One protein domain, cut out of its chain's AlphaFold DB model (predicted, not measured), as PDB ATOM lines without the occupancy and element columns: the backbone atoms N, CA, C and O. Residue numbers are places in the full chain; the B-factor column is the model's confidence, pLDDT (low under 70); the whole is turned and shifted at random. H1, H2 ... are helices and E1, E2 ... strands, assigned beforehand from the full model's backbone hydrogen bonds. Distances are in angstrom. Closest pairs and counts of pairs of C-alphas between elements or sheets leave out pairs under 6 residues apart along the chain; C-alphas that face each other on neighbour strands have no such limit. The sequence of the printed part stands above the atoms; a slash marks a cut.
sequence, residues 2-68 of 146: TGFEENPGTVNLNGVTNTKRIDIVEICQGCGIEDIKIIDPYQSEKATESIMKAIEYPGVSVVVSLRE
ATOM      1  N   THR A   2      41.889 -21.009  11.959       55.22
ATOM      2  CA  THR A   2      40.534 -21.596  11.884       55.22
ATOM      3  C   THR A   2      40.608 -23.125  11.965       55.22
ATOM      4  O   THR A   2      39.708 -23.814  11.497       55.22
ATOM      5  N   GLY A   3      41.686 -23.656  12.560       65.00
ATOM      6  CA  GLY A   3      42.055 -25.071  12.530       65.00
ATOM      7  C   GLY A   3      42.729 -25.592  13.805       65.00
ATOM      8  O   GLY A   3      43.426 -26.596  13.732       65.00
ATOM      9  N   PHE A   4      42.496 -24.963  14.965       78.00
ATOM     10  CA  PHE A   4      43.092 -25.353  16.259       78.00
ATOM     11  C   PHE A   4      44.609 -25.164  16.330       78.00
ATOM     12  O   PHE A   4      45.311 -25.915  17.000       78.00
ATOM     13  N   GLU A   5      45.102 -24.145  15.641       85.88
ATOM     14  CA  GLU A   5      46.506 -23.791  15.644       85.88
ATOM     15  C   GLU A   5      46.911 -23.248  17.019       85.88
ATOM     16  O   GLU A   5      46.217 -22.421  17.626       85.88
ATOM     17  N   GLU A   6      48.039 -23.738  17.522       86.81
ATOM     18  CA  GLU A   6      48.615 -23.249  18.765       86.81
ATOM     19  C   GLU A   6      49.120 -21.816  18.597       86.81
ATOM     20  O   GLU A   6      49.583 -21.408  17.533       86.81
ATOM     21  N   ASN A   7      49.017 -21.039  19.668       88.12
ATOM     22  CA  ASN A   7      49.498 -19.669  19.727       88.12
ATOM     23  C   ASN A   7      50.004 -19.369  21.150       88.12
ATOM     24  O   ASN A   7      49.782 -20.176  22.057       88.12
ATOM     25  N   PRO A   8      50.656 -18.216  21.380       90.06
ATOM     26  CA  PRO A   8      51.167 -17.842  22.701       90.06
ATOM     27  C   PRO A   8      50.136 -17.889  23.845       90.06
ATOM     28  O   PRO A   8      50.502 -18.080  25.004       90.06
ATOM     29  N   GLY A   9      48.844 -17.736  23.532       88.12
ATOM     30  CA  GLY A   9      47.745 -17.807  24.493       88.12
ATOM     31  C   GLY A   9      47.166 -19.211  24.716       88.12
ATOM     32  O   GLY A   9      46.254 -19.353  25.539       88.12
ATOM     33  N   THR A  10      47.649 -20.241  24.013       86.56
ATOM     34  CA  THR A  10      47.199 -21.632  24.172       86.56
ATOM     35  C   THR A  10      47.679 -22.208  25.506       86.56
ATOM     36  O   THR A  10      48.855 -22.142  25.852       86.56
ATOM     37  N   VAL A  11      46.755 -22.809  26.262       81.75
ATOM     38  CA  VAL A  11      47.071 -23.555  27.490       81.75
ATOM     39  C   VAL A  11      47.563 -24.950  27.100       81.75
ATOM     40  O   VAL A  11      46.836 -25.661  26.410       81.75
ATOM     41  N   ASN A  12      48.743 -25.346  27.590       80.69
ATOM     42  CA  ASN A  12      49.398 -26.640  27.337       80.69
ATOM     43  C   ASN A  12      49.743 -26.884  25.855       80.69
ATOM     44  O   ASN A  12      49.016 -27.577  25.147       80.69
ATOM     45  N   LEU A  13      50.872 -26.326  25.402       82.38
ATOM     46  CA  LEU A  13      51.412 -26.556  24.055       82.38
ATOM     47  C   LEU A  13      51.832 -28.020  23.863       82.38
ATOM     48  O   LEU A  13      52.453 -28.622  24.745       82.38
ATOM     49  N   ASN A  14      51.516 -28.598  22.705       80.25
ATOM     50  CA  ASN A  14      51.859 -29.980  22.398       80.25
ATOM     51  C   ASN A  14      53.373 -30.151  22.256       80.25
ATOM     52  O   ASN A  14      54.043 -29.419  21.534       80.25
ATOM     53  N   GLY A  15      53.920 -31.170  22.921       80.88
ATOM     54  CA  GLY A  15      55.334 -31.531  22.796       80.88
ATOM     55  C   GLY A  15      56.312 -30.571  23.479       80.88
ATOM     56  O   GLY A  15      57.515 -30.793  23.383       80.88
ATOM     57  N   VAL A  16      55.828 -29.551  24.199       82.44
ATOM     58  CA  VAL A  16      56.686 -28.625  24.947       82.44
ATOM     59  C   VAL A  16      56.391 -28.724  26.439       82.44
ATOM     60  O   VAL A  16      55.293 -28.417  26.902       82.44
ATOM     61  N   THR A  17      57.389 -29.135  27.215       73.81
ATOM     62  CA  THR A  17      57.340 -29.092  28.677       73.81
ATOM     63  C   THR A  17      57.867 -27.739  29.167       73.81
ATOM     64  O   THR A  17      58.756 -27.152  28.558       73.81
ATOM     65  N   ASN A  18      57.309 -27.225  30.269       80.69
ATOM     66  CA  ASN A  18      57.746 -25.981  30.923       80.69
ATOM     67  C   ASN A  18      57.511 -24.671  30.133       80.69
ATOM     68  O   ASN A  18      58.380 -23.802  30.069       80.69
ATOM     69  N   THR A  19      56.320 -24.498  29.559       84.75
ATOM     70  CA  THR A  19      55.887 -23.225  28.956       84.75
ATOM     71  C   THR A  19      54.886 -22.502  29.849       84.75
ATOM     72  O   THR A  19      54.198 -23.115  30.666       84.75
ATOM     73  N   LYS A  20      54.808 -21.178  29.702       86.00
ATOM     74  CA  LYS A  20      53.782 -20.353  30.341       86.00
ATOM     75  C   LYS A  20      52.868 -19.788  29.268       86.00
ATOM     76  O   LYS A  20      53.348 -19.286  28.254       86.00
ATOM     77  N   ARG A  21      51.559 -19.857  29.514       90.38
ATOM     78  CA  ARG A  21      50.578 -19.143  28.701       90.38
ATOM     79  C   ARG A  21      50.853 -17.649  28.819       90.38
ATOM     80  O   ARG A  21      50.963 -17.137  29.930       90.38
ATOM     81  N   ILE A  22      50.898 -16.969  27.684       92.00
ATOM     82  CA  ILE A  22      50.946 -15.516  27.638       92.00
ATOM     83  C   ILE A  22      49.527 -14.965  27.797       92.00
ATOM     84  O   ILE A  22      48.625 -15.321  27.031       92.00
ATOM     85  N   ASP A  23      49.328 -14.099  28.792       93.44
ATOM     86  CA  ASP A  23      48.096 -13.328  28.928       93.44
ATOM     87  C   ASP A  23      48.221 -11.986  28.198       93.44
ATOM     88  O   ASP A  23      49.119 -11.188  28.463       93.44
ATOM     89  N   ILE A  24      47.318 -11.746  27.247       95.19
ATOM     90  CA  ILE A  24      47.338 -10.524  26.441       95.19
ATOM     91  C   ILE A  24      47.066  -9.273  27.285       95.19
ATOM     92  O   ILE A  24      47.588  -8.209  26.970       95.19
ATOM     93  N   VAL A  25      46.297  -9.395  28.371       96.56
ATOM     94  CA  VAL A  25      45.995  -8.278  29.272       96.56
ATOM     95  C   VAL A  25      47.263  -7.844  30.000       96.56
ATOM     96  O   VAL A  25      47.572  -6.656  30.013       96.56
ATOM     97  N   GLU A  26      48.033  -8.800  30.526       96.56
ATOM     98  CA  GLU A  26      49.306  -8.523  31.205       96.56
ATOM     99  C   GLU A  26      50.328  -7.881  30.256       96.56
ATOM    100  O   GLU A  26      51.020  -6.939  30.642       96.56
ATOM    101  N   ILE A  27      50.391  -8.330  28.994       96.69
ATOM    102  CA  ILE A  27      51.237  -7.690  27.974       96.69
ATOM    103  C   ILE A  27      50.816  -6.238  27.756       96.69
ATOM    104  O   ILE A  27      51.664  -5.348  27.787       96.69
ATOM    105  N   CYS A  28      49.525  -5.984  27.541       97.00
ATOM    106  CA  CYS A  28      49.021  -4.633  27.311       97.00
ATOM    107  C   CYS A  28      49.325  -3.705  28.494       97.00
ATOM    108  O   CYS A  28      49.789  -2.585  28.284       97.00
ATOM    109  N   GLN A  29      49.146  -4.192  29.725       96.88
ATOM    110  CA  GLN A  29      49.518  -3.464  30.940       96.88
ATOM    111  C   GLN A  29      51.023  -3.170  30.982       96.88
ATOM    112  O   GLN A  29      51.422  -2.035  31.237       96.88
ATOM    113  N   GLY A  30      51.865  -4.160  30.671       97.44
ATOM    114  CA  GLY A  30      53.321  -3.999  30.606       97.44
ATOM    115  C   GLY A  30      53.791  -3.011  29.531       97.44
ATOM    116  O   GLY A  30      54.840  -2.390  29.688       97.44
ATOM    117  N   CYS A  31      53.005  -2.815  28.470       97.19
ATOM    118  CA  CYS A  31      53.234  -1.792  27.448       97.19
ATOM    119  C   CYS A  31      52.788  -0.377  27.868       97.19
ATOM    120  O   CYS A  31      52.918   0.548  27.068       97.19
ATOM    121  N   GLY A  32      52.268  -0.192  29.088       96.81
ATOM    122  CA  GLY A  32      51.816   1.107  29.596       96.81
ATOM    123  C   GLY A  32      50.410   1.507  29.145       96.81
ATOM    124  O   GLY A  32      50.081   2.689  29.160       96.81
ATOM    125  N   ILE A  33      49.579   0.551  28.716       97.75
ATOM    126  CA  ILE A  33      48.189   0.821  28.328       97.75
ATOM    127  C   ILE A  33      47.326   0.894  29.589       97.75
ATOM    128  O   ILE A  33      47.226  -0.077  30.339       97.75
ATOM    129  N   GLU A  34      46.686   2.040  29.802       95.56
ATOM    130  CA  GLU A  34      45.866   2.307  30.991       95.56
ATOM    131  C   GLU A  34      44.405   1.867  30.815       95.56
ATOM    132  O   GLU A  34      43.787   1.362  31.752       95.56
ATOM    133  N   ASP A  35      43.853   2.013  29.607       97.62
ATOM    134  CA  ASP A  35      42.469   1.653  29.310       97.62
ATOM    135  C   ASP A  35      42.391   0.275  28.637       97.62
ATOM    136  O   ASP A  35      42.628   0.114  27.437       97.62
ATOM    137  N   ILE A  36      42.062  -0.739  29.442       97.94
ATOM    138  CA  ILE A  36      41.911  -2.128  29.001       97.94
ATOM    139  C   ILE A  36      40.551  -2.659  29.452       97.94
ATOM    140  O   ILE A  36      40.240  -2.694  30.643       97.94
ATOM    141  N   LYS A  37      39.742  -3.125  28.500       97.25
ATOM    142  CA  LYS A  37      38.407  -3.687  28.739       97.25
ATOM    143  C   LYS A  37      38.367  -5.141  28.293       97.25
ATOM    144  O   LYS A  37      38.640  -5.442  27.135       97.25
ATOM    145  N   ILE A  38      37.977  -6.045  29.186       97.56
ATOM    146  CA  ILE A  38      37.692  -7.442  28.837       97.56
ATOM    147  C   ILE A  38      36.181  -7.571  28.658       97.56
ATOM    148  O   ILE A  38      35.425  -7.270  29.581       97.56
ATOM    149  N   ILE A  39      35.740  -8.011  27.481       97.00
ATOM    150  CA  ILE A  39      34.315  -8.114  27.148       97.00
ATOM    151  C   ILE A  39      33.951  -9.510  26.662       97.00
ATOM    152  O   ILE A  39      34.758 -10.198  26.039       97.00
ATOM    153  N   ASP A  40      32.700  -9.898  26.894       94.31
ATOM    154  CA  ASP A  40      32.097 -11.054  26.243       94.31
ATOM    155  C   ASP A  40      31.330 -10.586  24.990       94.31
ATOM    156  O   ASP A  40      30.330  -9.875  25.127       94.31
ATOM    157  N   PRO A  41      31.734 -10.988  23.770       92.12
ATOM    158  CA  PRO A  41      31.062 -10.586  22.535       92.12
ATOM    159  C   PRO A  41      29.607 -11.073  22.431       92.12
ATOM    160  O   PRO A  41      28.860 -10.571  21.595       92.12
ATOM    161  N   TYR A  42      29.176 -12.048  23.241       90.94
ATOM    162  CA  TYR A  42      27.780 -12.501  23.271       90.94
ATOM    163  C   TYR A  42      26.892 -11.636  24.180       90.94
ATOM    164  O   TYR A  42      25.672 -11.787  24.154       90.94
ATOM    165  N   GLN A  43      27.464 -10.704  24.951       92.25
ATOM    166  CA  GLN A  43      26.723  -9.683  25.697       92.25
ATOM    167  C   GLN A  43      26.641  -8.395  24.868       92.25
ATOM    168  O   GLN A  43      27.308  -7.413  25.183       92.25
ATOM    169  N   SER A  44      25.844  -8.417  23.793       90.62
ATOM    170  CA  SER A  44      25.846  -7.391  22.737       90.62
ATOM    171  C   SER A  44      25.789  -5.953  23.252       90.62
ATOM    172  O   SER A  44      26.638  -5.162  22.871       90.62
ATOM    173  N   GLU A  45      24.866  -5.625  24.160       91.94
ATOM    174  CA  GLU A  45      24.731  -4.263  24.707       91.94
ATOM    175  C   GLU A  45      26.014  -3.784  25.398       91.94
ATOM    176  O   GLU A  45      26.574  -2.751  25.032       91.94
ATOM    177  N   LYS A  46      26.528  -4.574  26.347       94.19
ATOM    178  CA  LYS A  46      27.746  -4.246  27.103       94.19
ATOM    179  C   LYS A  46      28.984  -4.219  26.216       94.19
ATOM    180  O   LYS A  46      29.871  -3.390  26.420       94.19
ATOM    181  N   ALA A  47      29.057  -5.131  25.248       95.38
ATOM    182  CA  ALA A  47      30.137  -5.187  24.275       95.38
ATOM    183  C   ALA A  47      30.149  -3.919  23.415       95.38
ATOM    184  O   ALA A  47      31.182  -3.259  23.326       95.38
ATOM    185  N   THR A  48      29.001  -3.533  22.848       94.69
ATOM    186  CA  THR A  48      28.861  -2.305  22.059       94.69
ATOM    187  C   THR A  48      29.200  -1.075  22.891       94.69
ATOM    188  O   THR A  48      30.018  -0.274  22.458       94.69
ATOM    189  N   GLU A  49      28.658  -0.948  24.102       96.69
ATOM    190  CA  GLU A  49      28.960   0.174  24.998       96.69
ATOM    191  C   GLU A  49      30.464   0.281  25.300       96.69
ATOM    192  O   GLU A  49      31.052   1.358  25.204       96.69
ATOM    193  N   SER A  50      31.110  -0.843  25.625       96.94
ATOM    194  CA  SER A  50      32.542  -0.878  25.944       96.94
ATOM    195  C   SER A  50      33.411  -0.510  24.742       96.94
ATOM    196  O   SER A  50      34.413   0.185  24.905       96.94
ATOM    197  N   ILE A  51      33.018  -0.950  23.542       97.25
ATOM    198  CA  ILE A  51      33.698  -0.605  22.289       97.25
ATOM    199  C   ILE A  51      33.514   0.885  21.977       97.25
ATOM    200  O   ILE A  51      34.492   1.550  21.656       97.25
ATOM    201  N   MET A  52      32.309   1.441  22.132       97.81
ATOM    202  CA  MET A  52      32.069   2.874  21.914       97.81
ATOM    203  C   MET A  52      32.901   3.733  22.873       97.81
ATOM    204  O   MET A  52      33.605   4.639  22.437       97.81
ATOM    205  N   LYS A  53      32.940   3.370  24.161       97.25
ATOM    206  CA  LYS A  53      33.806   4.023  25.159       97.25
ATOM    207  C   LYS A  53      35.295   3.907  24.833       97.25
ATOM    208  O   LYS A  53      36.071   4.770  25.221       97.25
ATOM    209  N   ALA A  54      35.723   2.811  24.207       97.31
ATOM    210  CA  ALA A  54      37.105   2.633  23.756       97.31
ATOM    211  C   ALA A  54      37.445   3.533  22.560       97.31
ATOM    212  O   ALA A  54      38.543   4.072  22.507       97.31
ATOM    213  N   ILE A  55      36.499   3.736  21.637       97.50
ATOM    214  CA  ILE A  55      36.660   4.634  20.481       97.50
ATOM    215  C   ILE A  55      36.784   6.099  20.924       97.50
ATOM    216  O   ILE A  55      37.564   6.850  20.348       97.50
ATOM    217  N   GLU A  56      36.024   6.505  21.942       97.44
ATOM    218  CA  GLU A  56      36.033   7.877  22.471       97.44
ATOM    219  C   GLU A  56      37.218   8.168  23.409       97.44
ATOM    220  O   GLU A  56      37.450   9.323  23.771       97.44
ATOM    221  N   TYR A  57      37.965   7.142  23.823       97.69
ATOM    222  CA  TYR A  57      39.061   7.293  24.772       97.69
ATOM    223  C   TYR A  57      40.218   8.104  24.156       97.69
ATOM    224  O   TYR A  57      40.730   7.728  23.098       97.69
ATOM    225  N   PRO A  58      40.682   9.194  24.800       95.38
ATOM    226  CA  PRO A  58      41.791   9.995  24.295       95.38
ATOM    227  C   PRO A  58      43.130   9.284  24.552       95.38
ATOM    228  O   PRO A  58      43.851   9.601  25.493       95.38
ATOM    229  N   GLY A  59      43.462   8.301  23.711       95.56
ATOM    230  CA  GLY A  59      44.708   7.541  23.795       95.56
ATOM    231  C   GLY A  59      44.593   6.137  23.207       95.56
ATOM    232  O   GLY A  59      43.667   5.824  22.461       95.56
ATOM    233  N   VAL A  60      45.546   5.270  23.554       96.94
ATOM    234  CA  VAL A  60      45.476   3.849  23.189       96.94
ATOM    235  C   VAL A  60      44.529   3.142  24.156       96.94
ATOM    236  O   VAL A  60      44.793   3.084  25.354       96.94
ATOM    237  N   SER A  61      43.446   2.591  23.614       97.88
ATOM    238  CA  SER A  61      42.493   1.735  24.321       97.88
ATOM    239  C   SER A  61      42.558   0.314  23.766       97.88
ATOM    240  O   SER A  61      42.641   0.119  22.551       97.88
ATOM    241  N   VAL A  62      42.507  -0.690  24.643       98.06
ATOM    242  CA  VAL A  62      42.483  -2.105  24.252       98.06
ATOM    243  C   VAL A  62      41.189  -2.766  24.705       98.06
ATOM    244  O   VAL A  62      40.847  -2.776  25.886       98.06
ATOM    245  N   VAL A  63      40.499  -3.412  23.764       98.00
ATOM    246  CA  VAL A  63      39.325  -4.247  24.039       98.00
ATOM    247  C   VAL A  63      39.667  -5.709  23.762       98.00
ATOM    248  O   VAL A  63      39.845  -6.121  22.616       98.00
ATOM    249  N   VAL A  64      39.732  -6.516  24.817       97.00
ATOM    250  CA  VAL A  64      39.949  -7.962  24.738       97.00
ATOM    251  C   VAL A  64      38.593  -8.662  24.695       97.00
ATOM    252  O   VAL A  64      37.931  -8.845  25.716       97.00
ATOM    253  N   SER A  65      38.169  -9.071  23.498       95.75
ATOM    254  CA  SER A  65      36.967  -9.891  23.301       95.75
ATOM    255  C   SER A  65      37.240 -11.344  23.703       95.75
ATOM    256  O   SER A  65      37.770 -12.127  22.911       95.75
ATOM    257  N   LEU A  66      36.864 -11.715  24.926       93.25
ATOM    258  CA  LEU A  66      37.182 -13.002  25.534       93.25
ATOM    259  C   LEU A  66      35.938 -13.895  25.656       93.25
ATOM    260  O   LEU A  66      35.031 -13.641  26.443       93.25
ATOM    261  N   ARG A  67      35.924 -14.996  24.898       90.56
ATOM    262  CA  ARG A  67      34.899 -16.048  24.966       90.56
ATOM    263  C   ARG A  67      35.501 -17.389  24.568       90.56
ATOM    264  O   ARG A  67      36.354 -17.455  23.686       90.56
ATOM    265  N   GLU A  68      35.026 -18.472  25.182       87.44
ATOM    266  CA  GLU A  68      35.403 -19.822  24.756       87.44
ATOM    267  C   GLU A  68      34.957 -20.067  23.304       87.44
ATOM    268  O   GLU A  68      33.807 -19.814  22.935       87.44
TER     269      GLU A  68
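Overview. This is residues 2 to 68 of the 146 residues of an uncharacterized protein of marine sediment metagenome (UniProt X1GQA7). Two short parallel strands, E1 and E2, lie side by side between two helices, with the longer helix H2 packed on one side of the pair and the short helix H1 on the other. A long stretch with no named element, residues 2 to 23, comes before H1 and makes a wide loop that reaches away from the strands, on the far side of H1 from H2. The printed part has 67 residues with two named helices and two named strands, in the order H1, E1, H2, E2; the class is mixed, helices and strands, though under half of the residues are in named elements. The whole is loose, with a radius of gyration of the C-alphas of 14.7 A, and flat, with spans of 44 by 28 by 15 A.

Along the chain. E1 is residues 35 to 39, 12.9 A from first to last C-alpha, and begins with C-alpha 35 at (42.469, 1.653, 29.310). E2 is residues 61 to 65, also 12.9 A, and ends with C-alpha 65 at (36.967, -9.891, 23.301). H2 is residues 44 to 55, 16.3 A. H1 is residues 24 to 30, 9.8 A, and begins with C-alpha 24 at (47.338, -10.524, 26.441).

Arrangement. E1 and E2 are parallel neighbours at 15 degrees. The C-alphas of Ile 38 and Val 64 face each other at 4.7 A. N 37 and O 62 are within hydrogen-bond range at 2.9 A, and so are N 64 and O 37 at 2.8 A. E1, H2 and E2 form a strand-helix-strand unit, two parallel neighbour strands with a helix between them along the chain, and its crossover is right-handed. The closest C-alphas of H2 and E2 are those of Ala 54 and Ser 61, 5.5 A apart; those of E1 and H2 are Ile 39 and Ala 47, 5.9 A. The closest C-alphas of H1 and E1 are those of Val 25 and Ile 36, 7.4 A apart; those of H1 and E2 are Val 25 and Val 64, 7.6 A. H1 and H2 are apart. In H1 and H2 every O i to N i+4 pair is within hydrogen-bond range.

Size, cuts and confidence. The two C-alphas farthest apart, those of Gly 15 and Glu 56, are 43.9 A from each other. The C-alphas of residues 2 to 23 lie 8 to 25 A from the mean of the C-alphas. The links H1 to E1, E1 to H2 and H2 to E2 are tight, and the printed part has no cut. The mean pLDDT of the printed part is 91.4; residues 2 to 3 are under 70.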